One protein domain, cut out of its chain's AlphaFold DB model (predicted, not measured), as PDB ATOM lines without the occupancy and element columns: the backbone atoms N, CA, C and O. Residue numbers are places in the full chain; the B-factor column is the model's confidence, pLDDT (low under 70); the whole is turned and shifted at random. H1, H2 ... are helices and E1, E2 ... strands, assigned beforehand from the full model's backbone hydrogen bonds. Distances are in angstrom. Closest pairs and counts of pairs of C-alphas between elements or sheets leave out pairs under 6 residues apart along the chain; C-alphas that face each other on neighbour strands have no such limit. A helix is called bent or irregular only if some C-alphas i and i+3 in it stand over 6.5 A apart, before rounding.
ATOM      1  N   ILE A  14     162.967 128.042  70.759       48.66
ATOM      2  CA  ILE A  14     161.811 127.375  70.164       48.66
ATOM      3  C   ILE A  14     162.001 125.885  70.473       48.66
ATOM      4  O   ILE A  14     162.830 125.204  69.864       48.66
ATOM      5  N   GLY A  15     161.338 125.422  71.529       49.94
ATOM      6  CA  GLY A  15     161.337 124.035  71.955       49.94
ATOM      7  C   GLY A  15     160.567 123.189  70.951       49.94
ATOM      8  O   GLY A  15     159.609 123.649  70.330       49.94
ATOM      9  N   ALA A  16     161.024 121.948  70.784       55.78
ATOM     10  CA  ALA A  16     160.426 120.950  69.910       55.78
ATOM     11  C   ALA A  16     158.899 120.877  70.075       55.78
ATOM     12  O   ALA A  16     158.383 121.083  71.173       55.78
ATOM     13  N   HIS A  17     158.192 120.530  68.992       57.78
ATOM     14  CA  HIS A  17     156.767 120.210  69.034       57.78
ATOM     15  C   HIS A  17     156.486 119.247  70.195       57.78
ATOM     16  O   HIS A  17     156.892 118.085  70.162       57.78
ATOM     17  N   ALA A  18     155.822 119.742  71.238       63.19
ATOM     18  CA  ALA A  18     155.442 118.951  72.394       63.19
ATOM     19  C   ALA A  18     153.960 118.618  72.294       63.19
ATOM     20  O   ALA A  18     153.152 119.433  71.843       63.19
ATOM     21  N   THR A  19     153.574 117.440  72.762       67.00
ATOM     22  CA  THR A  19     152.167 117.049  72.801       67.00
ATOM     23  C   THR A  19     151.584 117.406  74.165       67.00
ATOM     24  O   THR A  19     152.133 117.068  75.218       67.00
ATOM     25  N   CYS A  20     150.464 118.124  74.176       68.88
ATOM     26  CA  CYS A  20     149.680 118.320  75.390       68.88
ATOM     27  C   CYS A  20     149.115 116.978  75.890       68.88
ATOM     28  O   CYS A  20     148.947 116.060  75.092       68.88
ATOM     29  N   PRO A  21     148.730 116.858  77.175       68.94
ATOM     30  CA  PRO A  21     148.024 115.672  77.670       68.94
ATOM     31  C   PRO A  21     146.754 115.360  76.864       68.94
ATOM     32  O   PRO A  21     146.336 114.216  76.779       68.94
ATOM     33  N   SER A  22     146.172 116.380  76.226       72.50
ATOM     34  CA  SER A  22     145.034 116.287  75.313       72.50
ATOM     35  C   SER A  22     145.384 115.855  73.880       72.50
ATOM     36  O   SER A  22     144.536 115.960  72.999       72.50
ATOM     37  N   GLY A  23     146.623 115.441  73.598       75.88
ATOM     38  CA  GLY A  23     147.057 114.998  72.265       75.88
ATOM     39  C   GLY A  23     147.312 116.125  71.254       75.88
ATOM     40  O   GLY A  23     147.807 115.870  70.161       75.88
ATOM     41  N   LYS A  24     147.003 117.381  71.599       81.00
ATOM     42  CA  LYS A  24     147.197 118.533  70.708       81.00
ATOM     43  C   LYS A  24     148.663 118.957  70.654       81.00
ATOM     44  O   LYS A  24     149.342 118.974  71.682       81.00
ATOM     45  N   ALA A  25     149.116 119.349  69.465       81.88
ATOM     46  CA  ALA A  25     150.428 119.952  69.283       81.88
ATOM     47  C   ALA A  25     150.531 121.266  70.075       81.88
ATOM     48  O   ALA A  25     149.592 122.062  70.115       81.88
ATOM     49  N   SER A  26     151.677 121.476  70.710       84.44
ATOM     50  CA  SER A  26     151.996 122.667  71.490       84.44
ATOM     51  C   SER A  26     153.442 123.083  71.257       84.44
ATOM     52  O   SER A  26     154.299 122.256  70.937       84.44
ATOM     53  N   ILE A  27     153.692 124.381  71.403       85.44
ATOM     54  CA  ILE A  27     155.023 124.979  71.319       85.44
ATOM     55  C   ILE A  27     155.476 125.270  72.746       85.44
ATOM     56  O   ILE A  27     154.698 125.779  73.554       85.44
ATOM     57  N   VAL A  28     156.720 124.916  73.059       86.50
ATOM     58  CA  VAL A  28     157.313 125.130  74.381       86.50
ATOM     59  C   VAL A  28     158.418 126.166  74.259       86.50
ATOM     60  O   VAL A  28     159.250 126.079  73.359       86.50
ATOM     61  N   PHE A  29     158.424 127.128  75.176       87.19
ATOM     62  CA  PHE A  29     159.472 128.131  75.303       87.19
ATOM     63  C   PHE A  29     160.120 128.001  76.675       87.19
ATOM     64  O   PHE A  29     159.423 127.987  77.690       87.19
ATOM     65  N   ASP A  30     161.448 127.944  76.697       85.19
ATOM     66  CA  ASP A  30     162.224 127.999  77.931       85.19
ATOM     67  C   ASP A  30     162.687 129.443  78.165       85.19
ATOM     68  O   ASP A  30     163.435 129.991  77.357       85.19
ATOM     69  N   ALA A  31     162.255 130.066  79.264       86.88
ATOM     70  CA  ALA A  31     162.738 131.378  79.698       86.88
ATOM     71  C   ALA A  31     163.701 131.204  80.880       86.88
ATOM     72  O   ALA A  31     163.329 130.677  81.931       86.88
ATOM     73  N   VAL A  32     164.955 131.619  80.699       84.69
ATOM     74  CA  VAL A  32     166.035 131.398  81.668       84.69
ATOM     75  C   VAL A  32     166.389 132.711  82.354       84.69
ATOM     76  O   VAL A  32     166.658 133.713  81.699       84.69
ATOM     77  N   PHE A  33     166.428 132.692  83.684       84.75
ATOM     78  CA  PHE A  33     166.747 133.856  84.510       84.75
ATOM     79  C   PHE A  33     167.963 133.585  85.387       84.75
ATOM     80  O   PHE A  33     168.248 132.442  85.752       84.75
ATOM     81  N   HIS A  34     168.653 134.655  85.780       85.25
ATOM     82  CA  HIS A  34     169.703 134.562  86.784       85.25
ATOM     83  C   HIS A  34     169.134 134.093  88.137       85.25
ATOM     84  O   HIS A  34     168.007 134.422  88.515       85.25
ATOM     85  N   THR A  35     169.921 133.339  88.908       85.88
ATOM     86  CA  THR A  35     169.469 132.725  90.171       85.88
ATOM     87  C   THR A  35     169.076 133.747  91.239       85.88
ATOM     88  O   THR A  35     168.248 133.435  92.097       85.88
ATOM     89  N   SER A  36     169.591 134.981  91.160       85.69
ATOM     90  CA  SER A  36     169.205 136.092  92.047       85.69
ATOM     91  C   SER A  36     167.710 136.417  91.992       85.69
ATOM     92  O   SER A  36     167.157 136.880  92.985       85.69
ATOM     93  N   VAL A  37     167.036 136.113  90.877       88.44
ATOM     94  CA  VAL A  37     165.604 136.377  90.659       88.44
ATOM     95  C   VAL A  37     164.715 135.429  91.479       88.44
ATOM     96  O   VAL A  37     163.582 135.769  91.818       88.44
ATOM     97  N   LYS A  38     165.230 134.256  91.878       89.06
ATOM     98  CA  LYS A  38     164.446 133.211  92.555       89.06
ATOM     99  C   LYS A  38     163.864 133.668  93.895       89.06
ATOM    100  O   LYS A  38     162.690 133.432  94.160       89.06
ATOM    101  N   SER A  39     164.673 134.294  94.752       92.31
ATOM    102  CA  SER A  39     164.214 134.722  96.085       92.31
ATOM    103  C   SER A  39     163.142 135.821  96.001       92.31
ATOM    104  O   SER A  39     162.106 135.664  96.647       92.31
ATOM    105  N   PRO A  40     163.325 136.896  95.209       90.94
ATOM    106  CA  PRO A  40     162.302 137.927  95.040       90.94
ATOM    107  C   PRO A  40     160.983 137.411  94.445       90.94
ATOM    108  O   PRO A  40     159.928 137.724  94.985       90.94
ATOM    109  N   VAL A  41     161.015 136.554  93.412       92.25
ATOM    110  CA  VAL A  41     159.795 136.000  92.775       92.25
ATOM    111  C   VAL A  41     158.927 135.196  93.745       92.25
ATOM    112  O   VAL A  41     157.707 135.161  93.603       92.25
ATOM    113  N   LEU A  42     159.538 134.533  94.729       90.69
ATOM    114  CA  LEU A  42     158.803 133.765  95.737       90.69
ATOM    115  C   LEU A  42     158.165 134.646  96.818       90.69
ATOM    116  O   LEU A  42     157.248 134.192  97.496       90.69
ATOM    117  N   LYS A  43     158.665 135.871  97.006       94.81
ATOM    118  CA  LYS A  43     158.257 136.777  98.090       94.81
ATOM    119  C   LYS A  43     157.296 137.864  97.623       94.81
ATOM    120  O   LYS A  43     156.451 138.289  98.403       94.81
ATOM    121  N   ASP A  44     157.433 138.312  96.380       95.12
ATOM    122  CA  ASP A  44     156.665 139.419  95.818       95.12
ATOM    123  C   ASP A  44     155.881 138.959  94.581       95.12
ATOM    124  O   ASP A  44     156.437 138.631  93.528       95.12
ATOM    125  N   GLN A  45     154.555 138.960  94.722       93.31
ATOM    126  CA  GLN A  45     153.632 138.576  93.662       93.31
ATOM    127  C   GLN A  45     153.623 139.579  92.497       93.31
ATOM    128  O   GLN A  45     153.487 139.161  91.348       93.31
ATOM    129  N   ALA A  46     153.790 140.880  92.757       92.31
ATOM    130  CA  ALA A  46     153.860 141.891  91.704       92.31
ATOM    131  C   ALA A  46     155.149 141.724  90.889       92.31
ATOM    132  O   ALA A  46     155.116 141.735  89.660       92.31
ATOM    133  N   PHE A  47     156.265 141.458  91.567       92.38
ATOM    134  CA  PHE A  47     157.531 141.148  90.908       92.38
ATOM    135  C   PHE A  47     157.460 139.855  90.083       92.38
ATOM    136  O   PHE A  47     157.962 139.801  88.962       92.38
ATOM    137  N   LYS A  48     156.780 138.818  90.586       91.94
ATOM    138  CA  LYS A  48     156.526 137.587  89.824       91.94
ATOM    139  C   LYS A  48     155.763 137.859  88.526       91.94
ATOM    140  O   LYS A  48     156.156 137.344  87.484       91.94
ATOM    141  N   LEU A  49     154.696 138.659  88.581       93.38
ATOM    142  CA  LEU A  49     153.930 139.039  87.389       93.38
ATOM    143  C   LEU A  49     154.779 139.858  86.411       93.38
ATOM    144  O   LEU A  49     154.724 139.606  85.212       93.38
ATOM    145  N   TYR A  50     155.614 140.766  86.919       93.50
ATOM    146  CA  TYR A  50     156.552 141.536  86.104       93.50
ATOM    147  C   TYR A  50     157.545 140.642  85.349       93.50
ATOM    148  O   TYR A  50     157.703 140.783  84.139       93.50
ATOM    149  N   ILE A  51     158.168 139.673  86.030       92.56
ATOM    150  CA  ILE A  51     159.098 138.725  85.397       92.56
ATOM    151  C   ILE A  51     158.397 137.870  84.333       92.56
ATOM    152  O   ILE A  51     158.978 137.601  83.282       92.56
ATOM    153  N   ILE A  52     157.150 137.462  84.581       92.56
ATOM    154  CA  ILE A  52     156.343 136.716  83.606       92.56
ATOM    155  C   ILE A  52     156.049 137.575  82.368       92.56
ATOM    156  O   ILE A  52     156.232 137.097  81.251       92.56
ATOM    157  N   GLU A  53     155.633 138.830  82.546       93.88
ATOM    158  CA  GLU A  53     155.342 139.736  81.427       93.88
ATOM    159  C   GLU A  53     156.597 140.024  80.597       93.88
ATOM    160  O   GLU A  53     156.559 139.931  79.371       93.88
ATOM    161  N   LEU A  54     157.732 140.276  81.259       92.06
ATOM    162  CA  LEU A  54     159.024 140.462  80.599       92.06
ATOM    163  C   LEU A  54     159.391 139.241  79.737       92.06
ATOM    164  O   LEU A  54     159.864 139.386  78.609       92.06
ATOM    165  N   ALA A  55     159.149 138.029  80.250       91.44
ATOM    166  CA  ALA A  55     159.386 136.792  79.511       91.44
ATOM    167  C   ALA A  55     158.521 136.710  78.246       91.44
ATOM    168  O   ALA A  55     159.035 136.392  77.175       91.44
ATOM    169  N   LEU A  56     157.223 137.005  78.369       92.31
ATOM    170  CA  LEU A  56     156.279 136.962  77.252       92.31
ATOM    171  C   LEU A  56     156.667 137.963  76.167       92.31
ATOM    172  O   LEU A  56     156.833 137.554  75.023       92.31
ATOM    173  N   GLN A  57     156.915 139.224  76.526       92.50
ATOM    174  CA  GLN A  57     157.336 140.265  75.579       92.50
ATOM    175  C   GLN A  57     158.601 139.867  74.810       92.50
ATOM    176  O   GLN A  57     158.700 140.064  73.597       92.50
ATOM    177  N   HIS A  58     159.567 139.255  75.499       89.00
ATOM    178  CA  HIS A  58     160.794 138.796  74.862       89.00
ATOM    179  C   HIS A  58     160.554 137.628  73.895       89.00
ATOM    180  O   HIS A  58     161.106 137.621  72.794       89.00
ATOM    181  N   ILE A  59     159.707 136.662  74.269       89.00
ATOM    182  CA  ILE A  59     159.334 135.543  73.391       89.00
ATOM    183  C   ILE A  59     158.599 136.057  72.151       89.00
ATOM    184  O   ILE A  59     158.903 135.615  71.044       89.00
ATOM    185  N   GLU A  60     157.663 136.992  72.305       91.81
ATOM    186  CA  GLU A  60     156.938 137.607  71.185       91.81
ATOM    187  C   GLU A  60     157.905 138.320  70.235       91.81
ATOM    188  O   GLU A  60     157.853 138.101  69.028       91.81
ATOM    189  N   THR A  61     158.863 139.074  70.779       88.94
ATOM    190  CA  THR A  61     159.891 139.765  69.983       88.94
ATOM    191  C   THR A  61     160.773 138.783  69.202       88.94
ATOM    192  O   THR A  61     161.078 139.023  68.037       88.94
ATOM    193  N   GLN A  62     161.183 137.668  69.815       86.06
ATOM    194  CA  GLN A  62     162.068 136.684  69.174       86.06
ATOM    195  C   GLN A  62     161.344 135.757  68.188       86.06
ATOM    196  O   GLN A  62     161.938 135.331  67.201       86.06
ATOM    197  N   SER A  63     160.089 135.403  68.467       86.81
ATOM    198  CA  SER A  63     159.324 134.431  67.673       86.81
ATOM    199  C   SER A  63     158.377 135.067  66.656       86.81
ATOM    200  O   SER A  63     157.933 134.378  65.741       86.81
ATOM    201  N   GLY A  64     158.037 136.349  66.820       90.44
ATOM    202  CA  GLY A  64     157.017 137.041  66.030       90.44
ATOM    203  C   GLY A  64     155.580 136.599  66.329       90.44
ATOM    204  O   GLY A  64     154.658 137.005  65.625       90.44
TER     205      GLY A  64
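Overview. This is residues 14 to 64 of the 239 residues of the protein "PIH1 domain-containing protein" of Peniophora sp. CONT (UniProt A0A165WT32). A two-stranded hairpin, E1 and E2, makes one end of this loose model and the short helix H1 the other; from H1 the long helix H2 folds back towards the hairpin, its later half coming near E2. H1 and H2 meet near their ends in a corner, and the contacts between H2 and the strands are few. The printed part has 51 residues, with two named strands and then two named helices in the order E1, E2, H1, H2; the sheet's order is E1 - E2, antiparallel, and the class is mixed, helices and strands. The whole is loose, with a radius of gyration of the C-alphas of 13.6 A, and its C-alphas span 36 by 25 by 18 A.

Arrangement. E1, residues 14 to 19, and E2, residues 25 to 30, form a hairpin, and their N-to-C directions stand at 141 degrees. C-alphas 15 and 28 face each other at 4.8 A, and C-alphas 19 and 25 at 4.9 A. N 15 and O 28, at 2.9 A, and N 26 and O 18, at 2.8 A, are within hydrogen-bond range. H1, residues 35 to 43, is apart from E1. H2, residues 45 to 63, touches H1 only at the corner by their link, and with residues 47 to 51 alone; the closest C-alphas of the two are those of Val 41 and Lys 48, 4.7 A apart. Their lines stand at a steep tilt of 48 degrees, and they run opposite ways. The closest C-alphas of E2 and H2 are those of Phe 29 and Ile 59, 7.7 A apart. Those of E1 and H2 are the C-alphas of Ile 14 and Ser 63, 7.9 A apart. In H2 every O i to N i+4 pair is within hydrogen-bond range; in H1 3 of 5 are.

Along the chain. E1 begins with C-alpha 14 at (161.811, 127.375, 70.164) and measures 14.4 A from first to last C-alpha. E2 measures 16.7 A. H1 measures 14.3 A and begins with C-alpha 35 at (169.469, 132.725, 90.171); it is irregular, but only just: C-alphas 36 and 39 are 6.6 A apart. H2 measures 26.9 A and ends with C-alpha 63 at (159.324, 134.431, 67.673).

Size, cuts and confidence. The two C-alphas farthest apart are those of Gly 23 and Ser 36, at 36.4 A, while those of the first and last printed residues, Ile 14 and Gly 64, are 11.6 A apart. The printed part has no cut. The links E1 to E2, E2 to H1 and H1 to H2 are tight, with 5, 4 and 1 residues. The mean pLDDT of the printed part is 84.2; residues 14 to 21 are under 70.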